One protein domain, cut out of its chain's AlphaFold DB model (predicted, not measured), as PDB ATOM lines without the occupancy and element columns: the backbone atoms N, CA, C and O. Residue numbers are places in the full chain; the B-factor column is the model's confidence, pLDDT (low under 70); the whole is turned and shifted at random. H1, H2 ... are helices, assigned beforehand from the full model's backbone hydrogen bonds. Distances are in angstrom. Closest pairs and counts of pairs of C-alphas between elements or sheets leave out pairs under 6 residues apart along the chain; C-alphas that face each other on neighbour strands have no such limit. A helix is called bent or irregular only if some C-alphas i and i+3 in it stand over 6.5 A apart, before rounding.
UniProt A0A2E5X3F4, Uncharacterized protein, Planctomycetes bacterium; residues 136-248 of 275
ATOM      1  N   ASN A 136      91.435 132.855 238.746       96.56
ATOM      2  CA  ASN A 136      92.331 133.844 238.157       96.56
ATOM      3  C   ASN A 136      93.347 134.385 239.198       96.56
ATOM      4  O   ASN A 136      92.917 134.895 240.244       96.56
ATOM      5  N   PRO A 137      94.670 134.330 238.919       96.81
ATOM      6  CA  PRO A 137      95.729 134.868 239.780       96.81
ATOM      7  C   PRO A 137      95.565 136.327 240.227       96.81
ATOM      8  O   PRO A 137      95.969 136.659 241.342       96.81
ATOM      9  N   ASP A 138      94.906 137.182 239.444       96.31
ATOM     10  CA  ASP A 138      94.657 138.588 239.804       96.31
ATOM     11  C   ASP A 138      93.762 138.733 241.049       96.31
ATOM     12  O   ASP A 138      93.715 139.775 241.706       96.31
ATOM     13  N   SER A 139      93.076 137.656 241.435       97.88
ATOM     14  CA  SER A 139      92.251 137.607 242.640       97.88
ATOM     15  C   SER A 139      93.057 137.431 243.931       97.88
ATOM     16  O   SER A 139      92.509 137.663 245.010       97.88
ATOM     17  N   ILE A 140      94.337 137.036 243.867       98.06
ATOM     18  CA  ILE A 140      95.140 136.694 245.058       98.06
ATOM     19  C   ILE A 140      95.209 137.863 246.046       98.06
ATOM     20  O   ILE A 140      94.999 137.660 247.242       98.06
ATOM     21  N   GLU A 141      95.431 139.090 245.564       95.62
ATOM     22  CA  GLU A 141      95.491 140.282 246.423       95.62
ATOM     23  C   GLU A 141      94.179 140.478 247.194       95.62
ATOM     24  O   GLU A 141      94.175 140.671 248.412       95.62
ATOM     25  N   ILE A 142      93.044 140.364 246.500       95.19
ATOM     26  CA  ILE A 142      91.717 140.537 247.100       95.19
ATOM     27  C   ILE A 142      91.438 139.432 248.113       95.19
ATOM     28  O   ILE A 142      90.891 139.722 249.176       95.19
ATOM     29  N   LEU A 143      91.806 138.185 247.805       96.06
ATOM     30  CA  LEU A 143      91.588 137.025 248.670       96.06
ATOM     31  C   LEU A 143      92.510 137.021 249.903       96.06
ATOM     32  O   LEU A 143      92.083 136.544 250.958       96.06
ATOM     33  N   GLY A 144      93.704 137.615 249.809       93.19
ATOM     34  CA  GLY A 144      94.647 137.811 250.919       93.19
ATOM     35  C   GLY A 144      94.378 139.043 251.803       93.19
ATOM     36  O   GLY A 144      94.932 139.142 252.901       93.19
ATOM     37  N   ASP A 145      93.523 139.975 251.366       88.19
ATOM     38  CA  ASP A 145      93.229 141.230 252.082       88.19
ATOM     39  C   ASP A 145      92.495 141.024 253.423       88.19
ATOM     40  O   ASP A 145      91.520 140.273 253.510       88.19
ATOM     41  N   ASP A 146      92.942 141.749 254.456       81.00
ATOM     42  CA  ASP A 146      92.329 141.914 255.792       81.00
ATOM     43  C   ASP A 146      91.699 140.649 256.419       81.00
ATOM     44  O   ASP A 146      90.638 140.660 257.045       81.00
ATOM     45  N   LEU A 147      92.373 139.512 256.254       76.88
ATOM     46  CA  LEU A 147      91.858 138.178 256.586       76.88
ATOM     47  C   LEU A 147      91.354 137.985 258.011       76.88
ATOM     48  O   LEU A 147      90.452 137.191 258.261       76.88
ATOM     49  N   TRP A 148      92.001 138.645 258.964       83.94
ATOM     50  CA  TRP A 148      91.817 138.359 260.383       83.94
ATOM     51  C   TRP A 148      91.009 139.440 261.108       83.94
ATOM     52  O   TRP A 148      90.978 139.419 262.346       83.94
ATOM     53  N   SER A 149      90.392 140.376 260.373       76.50
ATOM     54  CA  SER A 149      89.632 141.501 260.923       76.50
ATOM     55  C   SER A 149      88.548 142.028 259.958       76.50
ATOM     56  O   SER A 149      88.881 142.632 258.952       76.50
ATOM     57  N   PRO A 150      87.244 141.911 260.277       66.62
ATOM     58  CA  PRO A 150      86.666 140.995 261.251       66.62
ATOM     59  C   PRO A 150      86.779 139.539 260.768       66.62
ATOM     60  O   PRO A 150      86.484 139.210 259.624       66.62
ATOM     61  N   ALA A 151      87.203 138.658 261.671       73.31
ATOM     62  CA  ALA A 151      87.447 137.246 261.397       73.31
ATOM     63  C   ALA A 151      86.157 136.409 261.474       73.31
ATOM     64  O   ALA A 151      85.976 135.651 262.429       73.31
ATOM     65  N   ASP A 152      85.257 136.545 260.498       92.62
ATOM     66  CA  ASP A 152      84.153 135.589 260.373       92.62
ATOM     67  C   ASP A 152      84.647 134.251 259.804       92.62
ATOM     68  O   ASP A 152      85.438 134.209 258.857       92.62
ATOM     69  N   HIS A 153      84.178 133.146 260.389       93.81
ATOM     70  CA  HIS A 153      84.629 131.809 260.018       93.81
ATOM     71  C   HIS A 153      84.324 131.474 258.552       93.81
ATOM     72  O   HIS A 153      85.181 130.910 257.869       93.81
ATOM     73  N   SER A 154      83.132 131.826 258.061       95.31
ATOM     74  CA  SER A 154      82.709 131.533 256.686       95.31
ATOM     75  C   SER A 154      83.557 132.292 255.663       95.31
ATOM     76  O   SER A 154      84.002 131.715 254.672       95.31
ATOM     77  N   VAL A 155      83.879 133.555 255.958       95.50
ATOM     78  CA  VAL A 155      84.715 134.409 255.109       95.50
ATOM     79  C   VAL A 155      86.152 133.893 255.059       95.50
ATOM     80  O   VAL A 155      86.725 133.782 253.978       95.50
ATOM     81  N   ILE A 156      86.746 133.537 256.205       95.88
ATOM     82  CA  ILE A 156      88.118 133.004 256.241       95.88
ATOM     83  C   ILE A 156      88.199 131.664 255.509       95.88
ATOM     84  O   ILE A 156      89.126 131.447 254.728       95.88
ATOM     85  N   GLN A 157      87.227 130.775 255.730       96.69
ATOM     86  CA  GLN A 157      87.136 129.515 254.999       96.69
ATOM     87  C   GLN A 157      87.060 129.758 253.491       96.69
ATOM     88  O   GLN A 157      87.821 129.132 252.752       96.69
ATOM     89  N   ALA A 158      86.190 130.673 253.049       97.25
ATOM     90  CA  ALA A 158      86.056 131.005 251.640       97.25
ATOM     91  C   ALA A 158      87.386 131.505 251.066       97.25
ATOM     92  O   ALA A 158      87.841 130.970 250.067       97.25
ATOM     93  N   ARG A 159      88.078 132.431 251.740       97.44
ATOM     94  CA  ARG A 159      89.370 132.963 251.269       97.44
ATOM     95  C   ARG A 159      90.432 131.874 251.105       97.44
ATOM     96  O   ARG A 159      91.094 131.821 250.073       97.44
ATOM     97  N   ILE A 160      90.571 130.988 252.094       97.94
ATOM     98  CA  ILE A 160      91.556 129.895 252.066       97.94
ATOM     99  C   ILE A 160      91.264 128.917 250.923       97.94
ATOM    100  O   ILE A 160      92.171 128.557 250.176       97.94
ATOM    101  N   LEU A 161      90.014 128.468 250.790       98.31
ATOM    102  CA  LEU A 161      89.651 127.487 249.765       98.31
ATOM    103  C   LEU A 161      89.662 128.105 248.359       98.31
ATOM    104  O   LEU A 161      90.131 127.452 247.432       98.31
ATOM    105  N   SER A 162      89.252 129.370 248.222       98.25
ATOM    106  CA  SER A 162      89.360 130.149 246.983       98.25
ATOM    107  C   SER A 162      90.809 130.288 246.514       98.25
ATOM    108  O   SER A 162      91.088 130.041 245.346       98.25
ATOM    109  N   LEU A 163      91.753 130.599 247.410       98.38
ATOM    110  CA  LEU A 163      93.183 130.573 247.077       98.38
ATOM    111  C   LEU A 163      93.619 129.163 246.648       98.38
ATOM    112  O   LEU A 163      94.290 129.008 245.633       98.38
ATOM    113  N   GLY A 164      93.148 128.119 247.332       97.81
ATOM    114  CA  GLY A 164      93.362 126.723 246.927       97.81
ATOM    115  C   GLY A 164      92.943 126.386 245.488       97.81
ATOM    116  O   GLY A 164      93.425 125.401 244.932       97.81
ATOM    117  N   ASN A 165      92.038 127.169 244.892       97.50
ATOM    118  CA  ASN A 165      91.546 126.975 243.527       97.50
ATOM    119  C   ASN A 165      92.334 127.771 242.479       97.50
ATOM    120  O   ASN A 165      92.294 127.437 241.301       97.50
ATOM    121  N   ILE A 166      93.091 128.786 242.897       97.81
ATOM    122  CA  ILE A 166      93.984 129.536 242.012       97.81
ATOM    123  C   ILE A 166      95.260 128.718 241.822       97.81
ATOM    124  O   ILE A 166      96.086 128.616 242.732       97.81
ATOM    125  N   ARG A 167      95.409 128.119 240.636       96.56
ATOM    126  CA  ARG A 167      96.467 127.159 240.273       96.56
ATOM    127  C   ARG A 167      97.816 127.841 240.027       96.56
ATOM    128  O   ARG A 167      98.383 127.749 238.945       96.56
ATOM    129  N   SER A 168      98.333 128.536 241.035       97.69
ATOM    130  CA  SER A 168      99.590 129.271 240.937       97.69
ATOM    131  C   SER A 168     100.457 129.123 242.183       97.69
ATOM    132  O   SER A 168      99.983 128.854 243.295       97.69
ATOM    133  N   LYS A 169     101.766 129.313 242.003       97.69
ATOM    134  CA  LYS A 169     102.729 129.299 243.107       97.69
ATOM    135  C   LYS A 169     102.490 130.468 244.060       97.69
ATOM    136  O   LYS A 169     102.619 130.307 245.270       97.69
ATOM    137  N   GLU A 170     102.095 131.615 243.526       98.12
ATOM    138  CA  GLU A 170     101.761 132.830 244.266       98.12
ATOM    139  C   GLU A 170     100.604 132.575 245.239       98.12
ATOM    140  O   GLU A 170     100.609 133.080 246.361       98.12
ATOM    141  N   SER A 171      99.648 131.723 244.859       98.25
ATOM    142  CA  SER A 171      98.567 131.318 245.755       98.25
ATOM    143  C   SER A 171      99.071 130.476 246.936       98.25
ATOM    144  O   SER A 171      98.696 130.714 248.089       98.25
ATOM    145  N   VAL A 172      99.993 129.536 246.688       98.31
ATOM    146  CA  VAL A 172     100.666 128.771 247.757       98.31
ATOM    147  C   VAL A 172     101.444 129.714 248.676       98.31
ATOM    148  O   VAL A 172     101.365 129.599 249.901       98.31
ATOM    149  N   GLU A 173     102.167 130.674 248.102       97.81
ATOM    150  CA  GLU A 173     102.899 131.694 248.851       97.81
ATOM    151  C   GLU A 173     101.983 132.518 249.748       97.81
ATOM    152  O   GLU A 173     102.311 132.716 250.927       97.81
ATOM    153  N   GLU A 174     100.825 132.939 249.232       98.00
ATOM    154  CA  GLU A 174      99.862 133.693 250.017       98.00
ATOM    155  C   GLU A 174      99.261 132.824 251.126       98.00
ATOM    156  O   GLU A 174      99.326 133.222 252.284       98.00
ATOM    157  N   LEU A 175      98.831 131.585 250.861       97.56
ATOM    158  CA  LEU A 175      98.369 130.658 251.910       97.56
ATOM    159  C   LEU A 175      99.408 130.475 253.036       97.56
ATOM    160  O   LEU A 175      99.076 130.526 254.227       97.56
ATOM    161  N   MET A 176     100.687 130.328 252.683       97.00
ATOM    162  CA  MET A 176     101.783 130.220 253.653       97.00
ATOM    163  C   MET A 176     102.056 131.539 254.392       97.00
ATOM    164  O   MET A 176     102.445 131.548 255.565       97.00
ATOM    165  N   SER A 177     101.892 132.676 253.722       95.00
ATOM    166  CA  SER A 177     101.953 134.027 254.292       95.00
ATOM    167  C   SER A 177     100.825 134.243 255.310       95.00
ATOM    168  O   SER A 177     101.100 134.600 256.459       95.00
ATOM    169  N   MET A 178      99.584 133.904 254.956       93.12
ATOM    170  CA  MET A 178      98.402 133.983 255.815       93.12
ATOM    171  C   MET A 178      98.569 133.197 257.112       93.12
ATOM    172  O   MET A 178      98.313 133.721 258.199       93.12
ATOM    173  N   MET A 179      99.045 131.955 257.002       92.44
ATOM    174  CA  MET A 179      99.284 131.080 258.145       92.44
ATOM    175  C   MET A 179     100.319 131.682 259.110       92.44
ATOM    176  O   MET A 179     100.166 131.576 260.323       92.44
ATOM    177  N   ARG A 180     101.362 132.347 258.595       90.44
ATOM    178  CA  ARG A 180     102.438 132.955 259.405       90.44
ATOM    179  C   ARG A 180     102.055 134.292 260.039       90.44
ATOM    180  O   ARG A 180     102.520 134.587 261.137       90.44
ATOM    181  N   LYS A 181     101.236 135.105 259.362       88.31
ATOM    182  CA  LYS A 181     100.826 136.445 259.828       88.31
ATOM    183  C   LYS A 181      99.903 136.400 261.054       88.31
ATOM    184  O   LYS A 181      99.817 137.383 261.787       88.31
ATOM    185  N   ALA A 182      99.218 135.284 261.294       82.94
ATOM    186  CA  ALA A 182      98.332 135.116 262.441       82.94
ATOM    187  C   ALA A 182      98.931 134.218 263.532       82.94
ATOM    188  O   ALA A 182      99.640 133.250 263.275       82.94
ATOM    189  N   GLY A 183      98.602 134.527 264.790       83.62
ATOM    190  CA  GLY A 183      98.965 133.671 265.918       83.62
ATOM    191  C   GLY A 183      98.265 132.311 265.844       83.62
ATOM    192  O   GLY A 183      97.123 132.224 265.389       83.62
ATOM    193  N   TRP A 184      98.914 131.267 266.370       86.00
ATOM    194  CA  TRP A 184      98.452 129.872 266.283       86.00
ATOM    195  C   TRP A 184      96.971 129.678 266.652       86.00
ATOM    196  O   TRP A 184      96.275 128.910 266.002       86.00
ATOM    197  N   ARG A 185      96.462 130.413 267.654       89.69
ATOM    198  CA  ARG A 185      95.057 130.338 268.094       89.69
ATOM    199  C   ARG A 185      94.061 130.765 267.018       89.69
ATOM    200  O   ARG A 185      92.979 130.202 266.955       89.69
ATOM    201  N   LYS A 186      94.414 131.761 266.199       89.75
ATOM    202  CA  LYS A 186      93.567 132.239 265.095       89.75
ATOM    203  C   LYS A 186      93.598 131.281 263.909       89.75
ATOM    204  O   LYS A 186      92.590 131.108 263.245       89.75
ATOM    205  N   VAL A 187      94.751 130.665 263.663       91.94
ATOM    206  CA  VAL A 187      94.984 129.786 262.510       91.94
ATOM    207  C   VAL A 187      94.440 128.378 262.744       91.94
ATOM    208  O   VAL A 187      93.897 127.772 261.825       91.94
ATOM    209  N   GLN A 188      94.564 127.854 263.968       93.38
ATOM    210  CA  GLN A 188      94.241 126.465 264.305       93.38
ATOM    211  C   GLN A 188      92.844 126.009 263.840       93.38
ATOM    212  O   GLN A 188      92.780 124.919 263.264       93.38
ATOM    213  N   PRO A 189      91.763 126.808 263.986       94.94
ATOM    214  CA  PRO A 189      90.432 126.417 263.517       94.94
ATOM    215  C   PRO A 189      90.366 126.163 262.006       94.94
ATOM    216  O   PRO A 189      89.581 125.339 261.546       94.94
ATOM    217  N   PHE A 190      91.234 126.819 261.235       96.12
ATOM    218  CA  PHE A 190      91.245 126.770 259.776       96.12
ATOM    219  C   PHE A 190      92.326 125.850 259.203       96.12
ATOM    220  O   PHE A 190      92.442 125.739 257.985       96.12
ATOM    221  N   MET A 191      93.108 125.159 260.041       96.94
ATOM    222  CA  MET A 191      94.183 124.279 259.560       96.94
ATOM    223  C   MET A 191      93.681 123.130 258.683       96.94
ATOM    224  O   MET A 191      94.432 122.641 257.846       96.94
ATOM    225  N   GLU A 192      92.425 122.705 258.845       97.88
ATOM    226  CA  GLU A 192      91.805 121.761 257.910       97.88
ATOM    227  C   GLU A 192      91.636 122.378 256.515       97.88
ATOM    228  O   GLU A 192      91.972 121.734 255.527       97.88
ATOM    229  N   ASN A 193      91.176 123.629 256.428       98.06
ATOM    230  CA  ASN A 193      91.007 124.329 255.154       98.06
ATOM    231  C   ASN A 193      92.363 124.578 254.487       98.06
ATOM    232  O   ASN A 193      92.504 124.339 253.294       98.06
ATOM    233  N   PHE A 194      93.378 124.984 255.263       98.12
ATOM    234  CA  PHE A 194      94.746 125.130 254.755       98.12
ATOM    235  C   PHE A 194      95.295 123.812 254.218       98.12
ATOM    236  O   PHE A 194      95.865 123.793 253.135       98.12
ATOM    237  N   ARG A 195      95.102 122.708 254.950       98.12
ATOM    238  CA  ARG A 195      95.520 121.376 254.505       98.12
ATOM    239  C   ARG A 195      94.875 121.009 253.170       98.12
ATOM    240  O   ARG A 195      95.588 120.587 252.275       98.12
ATOM    241  N   ILE A 196      93.558 121.189 253.037       98.44
ATOM    242  CA  ILE A 196      92.816 120.885 251.803       98.44
ATOM    243  C   ILE A 196      93.322 121.746 250.638       98.44
ATOM    244  O   ILE A 196      93.658 121.207 249.588       98.44
ATOM    245  N   ALA A 197      93.409 123.065 250.831       98.38
ATOM    246  CA  ALA A 197      93.849 124.001 249.797       98.38
ATOM    247  C   ALA A 197      95.287 123.710 249.333       98.38
ATOM    248  O   ALA A 197      95.545 123.593 248.139       98.38
ATOM    249  N   LEU A 198      96.217 123.529 250.275       98.38
ATOM    250  CA  LEU A 198      97.616 123.243 249.959       98.38
ATOM    251  C   LEU A 198      97.784 121.861 249.323       98.38
ATOM    252  O   LEU A 198      98.525 121.742 248.351       98.38
ATOM    253  N   ALA A 199      97.077 120.833 249.800       97.94
ATOM    254  CA  ALA A 199      97.117 119.506 249.186       97.94
ATOM    255  C   ALA A 199      96.558 119.517 247.758       97.94
ATOM    256  O   ALA A 199      97.145 118.902 246.873       97.94
ATOM    257  N   SER A 200      95.484 120.273 247.509       97.00
ATOM    258  CA  SER A 200      94.926 120.446 246.162       97.00
ATOM    259  C   SER A 200      95.947 121.085 245.216       97.00
ATOM    260  O   SER A 200      96.101 120.649 244.073       97.00
ATOM    261  N   LEU A 201      96.684 122.100 245.685       97.56
ATOM    262  CA  LEU A 201      97.685 122.829 244.896       97.56
ATOM    263  C   LEU A 201      98.983 122.051 244.668       97.56
ATOM    264  O   LEU A 201      99.572 122.163 243.600       97.56
ATOM    265  N   THR A 202      99.429 121.280 245.656       96.81
ATOM    266  CA  THR A 202     100.816 120.781 245.711       96.81
ATOM    267  C   THR A 202     100.925 119.261 245.660       96.81
ATOM    268  O   THR A 202     102.011 118.735 245.437       96.81
ATOM    269  N   GLY A 203      99.825 118.543 245.911       96.12
ATOM    270  CA  GLY A 203      99.816 117.090 246.092       96.12
ATOM    271  C   GLY A 203     100.394 116.621 247.431       96.12
ATOM    272  O   GLY A 203     100.365 115.427 247.718       96.12
ATOM    273  N   GLU A 204     100.895 117.537 248.259       96.50
ATOM    274  CA  GLU A 204     101.527 117.238 249.541       96.50
ATOM    275  C   GLU A 204     100.528 117.321 250.695       96.50
ATOM    276  O   GLU A 204      99.612 118.141 250.695       96.50
ATOM    277  N   ASP A 205     100.719 116.501 251.728       96.81
ATOM    278  CA  ASP A 205      99.858 116.510 252.912       96.81
ATOM    279  C   ASP A 205     100.678 116.500 254.206       96.81
ATOM    280  O   ASP A 205     101.079 115.458 254.726       96.81
ATOM    281  N   GLN A 206     100.876 117.688 254.781       97.12
ATOM    282  CA  GLN A 206     101.552 117.857 256.073       97.12
ATOM    283  C   GLN A 206     100.583 117.798 257.273       97.12
ATOM    284  O   GLN A 206     100.946 118.102 258.420       97.12
ATOM    285  N   GLY A 207      99.329 117.401 257.038       96.25
ATOM    286  CA  GLY A 207      98.275 117.338 258.040       96.25
ATOM    287  C   GLY A 207      97.820 118.719 258.517       96.25
ATOM    288  O   GLY A 207      97.921 119.722 257.818       96.25
ATOM    289  N   LYS A 208      97.316 118.794 259.753       96.25
ATOM    290  CA  LYS A 208      96.833 120.052 260.363       96.25
ATOM    291  C   LYS A 208      97.925 120.818 261.125       96.25
ATOM    292  O   LYS A 208      97.621 121.642 261.983       96.25
ATOM    293  N   SER A 209      99.200 120.507 260.884       94.62
ATOM    294  CA  SER A 209     100.321 121.062 261.645       94.62
ATOM    295  C   SER A 209     100.957 122.241 260.912       94.62
ATOM    296  O   SER A 209     101.670 122.057 259.931       94.62
ATOM    297  N   GLN A 210     100.748 123.454 261.429       93.88
ATOM    298  CA  GLN A 210     101.392 124.664 260.906       93.88
ATOM    299  C   GLN A 210     102.933 124.556 260.868       93.88
ATOM    300  O   GLN A 210     103.517 124.908 259.841       93.88
ATOM    301  N   PRO A 211     103.625 124.051 261.915       94.69
ATOM    302  CA  PRO A 211     105.075 123.871 261.859       94.69
ATOM    303  C   PRO A 211     105.540 122.917 260.755       94.69
ATOM    304  O   PRO A 211     106.541 123.207 260.109       94.69
ATOM    305  N   LYS A 212     104.816 121.815 260.499       97.00
ATOM    306  CA  LYS A 212     105.174 120.881 259.418       97.00
ATOM    307  C   LYS A 212     105.017 121.517 258.043       97.00
ATOM    308  O   LYS A 212     105.944 121.445 257.246       97.00
ATOM    309  N   TRP A 213     103.901 122.211 257.811       97.06
ATOM    310  CA  TRP A 213     103.704 122.998 256.590       97.06
ATOM    311  C   TRP A 213     104.810 124.035 256.400       97.06
ATOM    312  O   TRP A 213     105.374 124.148 255.318       97.06
ATOM    313  N   THR A 214     105.170 124.755 257.465       95.00
ATOM    314  CA  THR A 214     106.244 125.758 257.424       95.00
ATOM    315  C   THR A 214     107.602 125.129 257.108       95.00
ATOM    316  O   THR A 214     108.359 125.697 256.325       95.00
ATOM    317  N   GLY A 215     107.907 123.968 257.696       96.81
ATOM    318  CA  GLY A 215     109.124 123.206 257.416       96.81
ATOM    319  C   GLY A 215     109.201 122.789 255.950       96.81
ATOM    320  O   GLY A 215     110.121 123.205 255.258       96.81
ATOM    321  N   TRP A 216     108.176 122.083 255.466       97.62
ATOM    322  CA  TRP A 216     108.068 121.670 254.065       97.62
ATOM    323  C   TRP A 216     108.205 122.854 253.098       97.62
ATOM    324  O   TRP A 216     108.966 122.787 252.137       97.62
ATOM    325  N   TRP A 217     107.529 123.973 253.374       97.50
ATOM    326  CA  TRP A 217     107.577 125.147 252.504       97.50
ATOM    327  C   TRP A 217     108.983 125.749 252.394       97.50
ATOM    328  O   TRP A 217     109.369 126.232 251.332       97.50
ATOM    329  N   ASN A 218     109.783 125.717 253.464       96.19
ATOM    330  CA  ASN A 218     111.157 126.220 253.409       96.19
ATOM    331  C   ASN A 218     112.028 125.444 252.415       96.19
ATOM    332  O   ASN A 218     112.878 126.066 251.766       96.19
ATOM    333  N   ASP A 219     111.774 124.144 252.279       96.81
ATOM    334  CA  ASP A 219     112.492 123.247 251.379       96.81
ATOM    335  C   ASP A 219     111.926 123.333 249.951       96.81
ATOM    336  O   ASP A 219     112.676 123.506 248.990       96.81
ATOM    337  N   ALA A 220     110.597 123.301 249.811       96.25
ATOM    338  CA  ALA A 220     109.914 123.205 248.522       96.25
ATOM    339  C   ALA A 220     109.819 124.533 247.749       96.25
ATOM    340  O   ALA A 220     109.768 124.523 246.520       96.25
ATOM    341  N   LYS A 221     109.821 125.699 248.414       95.69
ATOM    342  CA  LYS A 221     109.491 126.995 247.772       95.69
ATOM    343  C   LYS A 221     110.307 127.364 246.537       95.69
ATOM    344  O   LYS A 221     109.852 128.148 245.707       95.69
ATOM    345  N   LYS A 222     111.543 126.873 246.425       95.25
ATOM    346  CA  LYS A 222     112.424 127.197 245.291       95.25
ATOM    347  C   LYS A 222     112.140 126.340 244.063       95.25
ATOM    348  O   LYS A 222     112.424 126.789 242.963       95.25
ATOM    349  N   THR A 223     111.598 125.143 244.262       95.75
ATOM    350  CA  THR A 223     111.421 124.121 243.225       95.75
ATOM    351  C   THR A 223     109.958 123.773 242.979       95.75
ATOM    352  O   THR A 223     109.679 122.955 242.114       95.75
ATOM    353  N   LEU A 224     109.028 124.333 243.761       96.00
ATOM    354  CA  LEU A 224     107.607 124.061 243.602       96.00
ATOM    355  C   LEU A 224     107.102 124.597 242.260       96.00
ATOM    356  O   LEU A 224     107.172 125.802 242.005       96.00
ATOM    357  N   GLU A 225     106.516 123.693 241.486       94.06
ATOM    358  CA  GLU A 225     105.721 123.967 240.294       94.06
ATOM    359  C   GLU A 225     104.286 123.511 240.569       94.06
ATOM    360  O   GLU A 225     104.058 122.387 241.024       94.06
ATOM    361  N   VAL A 226     103.321 124.400 240.340       95.44
ATOM    362  CA  VAL A 226     101.896 124.100 240.516       95.44
ATOM    363  C   VAL A 226     101.337 123.661 239.170       95.44
ATOM    364  O   VAL A 226     101.521 124.345 238.167       95.44
ATOM    365  N   ARG A 227     100.675 122.504 239.150       92.44
ATOM    366  CA  ARG A 227     100.045 121.960 237.941       92.44
ATOM    367  C   ARG A 227      98.743 122.692 237.635       92.44
ATOM    368  O   ARG A 227      98.011 123.041 238.567       92.44
ATOM    369  N   GLU A 228      98.428 122.824 236.348       90.12
ATOM    370  CA  GLU A 228      97.136 123.341 235.877       90.12
ATOM    371  C   GLU A 228      95.979 122.495 236.425       90.12
ATOM    372  O   GLU A 228      95.038 123.024 237.011       90.12
ATOM    373  N   GLU A 229      96.096 121.168 236.353       89.88
ATOM    374  CA  GLU A 229      95.115 120.252 236.932       89.88
ATOM    375  C   GLU A 229      95.269 120.113 238.453       89.88
ATOM    376  O   GLU A 229      96.381 120.065 238.997       89.88
ATOM    377  N   ALA A 230      94.135 120.011 239.153       87.06
ATOM    378  CA  ALA A 230      94.100 119.792 240.594       87.06
ATOM    379  C   ALA A 230      94.611 118.395 240.976       87.06
ATOM    380  O   ALA A 230      94.318 117.397 240.319       87.06
ATOM    381  N   HIS A 231      95.348 118.308 242.086       92.00
ATOM    382  CA  HIS A 231      95.740 117.015 242.638       92.00
ATOM    383  C   HIS A 231      94.525 116.296 243.234       92.00
ATOM    384  O   HIS A 231      93.713 116.904 243.931       92.00
ATOM    385  N   SER A 232      94.433 114.981 243.020       89.94
ATOM    386  CA  SER A 232      93.400 114.155 243.647       89.94
ATOM    387  C   SER A 232      93.559 114.162 245.168       89.94
ATOM    388  O   SER A 232      94.613 113.774 245.683       89.94
ATOM    389  N   LEU A 233      92.511 114.549 245.894       93.88
ATOM    390  CA  LEU A 233      92.529 114.544 247.351       93.88
ATOM    391  C   LEU A 233      92.074 113.184 247.908       93.88
ATOM    392  O   LEU A 233      91.201 112.529 247.335       93.88
ATOM    393  N   PRO A 234      92.580 112.771 249.085       94.19
ATOM    394  CA  PRO A 234      91.966 111.706 249.873       94.19
ATOM    395  C   PRO A 234      90.454 111.918 250.052       94.19
ATOM    396  O   PRO A 234      90.015 113.043 250.297       94.19
ATOM    397  N   THR A 235      89.662 110.839 250.018       91.44
ATOM    398  CA  THR A 235      88.185 110.862 249.935       91.44
ATOM    399  C   THR A 235      87.510 111.856 250.884       91.44
ATOM    400  O   THR A 235      86.638 112.620 250.476       91.44
ATOM    401  N   GLY A 236      87.916 111.891 252.158       93.06
ATOM    402  CA  GLY A 236      87.322 112.801 253.144       93.06
ATOM    403  C   GLY A 236      87.623 114.285 252.892       93.06
ATOM    404  O   GLY A 236      86.802 115.138 253.222       93.06
ATOM    405  N   MET A 237      88.780 114.600 252.304       95.81
ATOM    406  CA  MET A 237      89.133 115.961 251.892       95.81
ATOM    407  C   MET A 237      88.450 116.329 250.574       95.81
ATOM    408  O   MET A 237      87.894 117.422 250.491       95.81
ATOM    409  N   GLN A 238      88.398 115.402 249.612       95.44
ATOM    410  CA  GLN A 238      87.690 115.594 248.344       95.44
ATOM    411  C   GLN A 238      86.214 115.940 248.582       95.44
ATOM    412  O   GLN A 238      85.750 116.981 248.142       95.44
ATOM    413  N   ARG A 239      85.504 115.179 249.429       95.19
ATOM    414  CA  ARG A 239      84.100 115.470 249.788       95.19
ATOM    415  C   ARG A 239      83.888 116.872 250.375       95.19
ATOM    416  O   ARG A 239      82.817 117.452 250.211       95.19
ATOM    417  N   LYS A 240      84.861 117.406 251.121       96.06
ATOM    418  CA  LYS A 240      84.781 118.766 251.689       96.06
ATOM    419  C   LYS A 240      85.052 119.829 250.632       96.06
ATOM    420  O   LYS A 240      84.371 120.850 250.637       96.06
ATOM    421  N   TRP A 241      86.027 119.577 249.761       96.31
ATOM    422  CA  TRP A 241      86.329 120.409 248.603       96.31
ATOM    423  C   TRP A 241      85.109 120.519 247.685       96.31
ATOM    424  O   TRP A 241      84.610 121.618 247.459       96.31
ATOM    425  N   ASP A 242      84.551 119.382 247.281       95.00
ATOM    426  CA  ASP A 242      83.390 119.296 246.395       95.00
ATOM    427  C   ASP A 242      82.173 119.991 247.008       95.00
ATOM    428  O   ASP A 242      81.550 120.838 246.374       95.00
ATOM    429  N   ARG A 243      81.892 119.736 248.293       95.44
ATOM    430  CA  ARG A 243      80.802 120.409 249.016       95.44
ATOM    431  C   ARG A 243      80.976 121.920 249.052       95.44
ATOM    432  O   ARG A 243      79.994 122.640 248.900       95.44
ATOM    433  N   PHE A 244      82.195 122.408 249.286       96.31
ATOM    434  CA  PHE A 244      82.452 123.843 249.260       96.31
ATOM    435  C   PHE A 244      82.135 124.406 247.875       96.31
ATOM    436  O   PHE A 244      81.407 125.391 247.781       96.31
ATOM    437  N   TRP A 245      82.573 123.739 246.810       95.19
ATOM    438  CA  TRP A 245      82.335 124.170 245.434       95.19
ATOM    439  C   TRP A 245      80.936 123.848 244.888       95.19
ATOM    440  O   TRP A 245      80.582 124.331 243.818       95.19
ATOM    441  N   GLY A 246      80.090 123.141 245.640       91.81
ATOM    442  CA  GLY A 246      78.765 122.722 245.170       91.81
ATOM    443  C   GLY A 246      78.830 121.662 244.067       91.81
ATOM    444  O   GLY A 246      77.911 121.564 243.266       91.81
ATOM    445  N   ILE A 247      79.921 120.896 244.012       87.50
ATOM    446  CA  ILE A 247      80.063 119.743 243.126       87.50
ATOM    447  C   ILE A 247      79.358 118.583 243.831       87.50
ATOM    448  O   ILE A 247      79.788 118.139 244.899       87.50
ATOM    449  N   GLU A 248      78.233 118.126 243.288       72.56
ATOM    450  CA  GLU A 248      77.567 116.945 243.827       72.56
ATOM    451  C   GLU A 248      78.418 115.705 243.524       72.56
ATOM    452  O   GLU A 248      78.816 115.507 242.374       72.56
TER     453      GLU A 248
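What this domain is: This is residues 136 to 248 of the 275 residues of an uncharacterized protein of Planctomycetes bacterium (UniProt A0A2E5X3F4). H4, the longest helix, makes a compact triangular core with H2 and H3. H1 packs on H2 and H3; H5 and H6 lie on opposite sides, H6 crosswise. The printed part, 113 residues, is all helix, H1 to H6 in chain order; it is compact, radius of gyration of the C-alphas 13.0 A, spans 36 by 33 by 28 A.

How they stand to each other: H4, residues 184 to 202, is irregular, C-alphas 189 and 192 being 7.4 A apart, with a kink of 63 degrees near residue 191. H2, residues 153 to 165, touches it, C-alphas of Gly 164 and Ala 197 closest at 4.0 A. H3, residues 169 to 181, the hub, forms a hairpin with H4, C-alphas of Met 179 and Val 187 closest at 6.3 A. H1, residues 137 to 144, only just irregular with C-alphas 138 and 141 6.9 A apart, touches H3, C-alphas of Ile 140 and Ser 171 closest at 6.4 A. H5, residues 210 to 220, completes a bundle, helices side by side, with H2, H3 and H4; it only just touches residues 176 to 179 of H3, with 3 pairs of C-alphas within 8 A, those of Met 179 and Gln 210 closest at 7.3 A. H6, residues 235 to 245, is close to but not clearly touching H4, about perpendicular at 84 degrees. Every O i to N i+4 pair is within hydrogen-bond range in H2 and H3, 2 of 4 in H1, 11 of 15 in H4, 6 of 7 in H5 and H6.

Where its parts are: H4 measures 22.6 A from C-alpha 184 at (98.452, 129.872, 266.283), H2 18.5 A, H3 18.3 A. H6 ends with C-alpha 245 at (82.335, 124.170, 245.434).

The domain as a whole: The printed part has no cut. H5 to H6 is a long link. Residue 150 is under pLDDT 70.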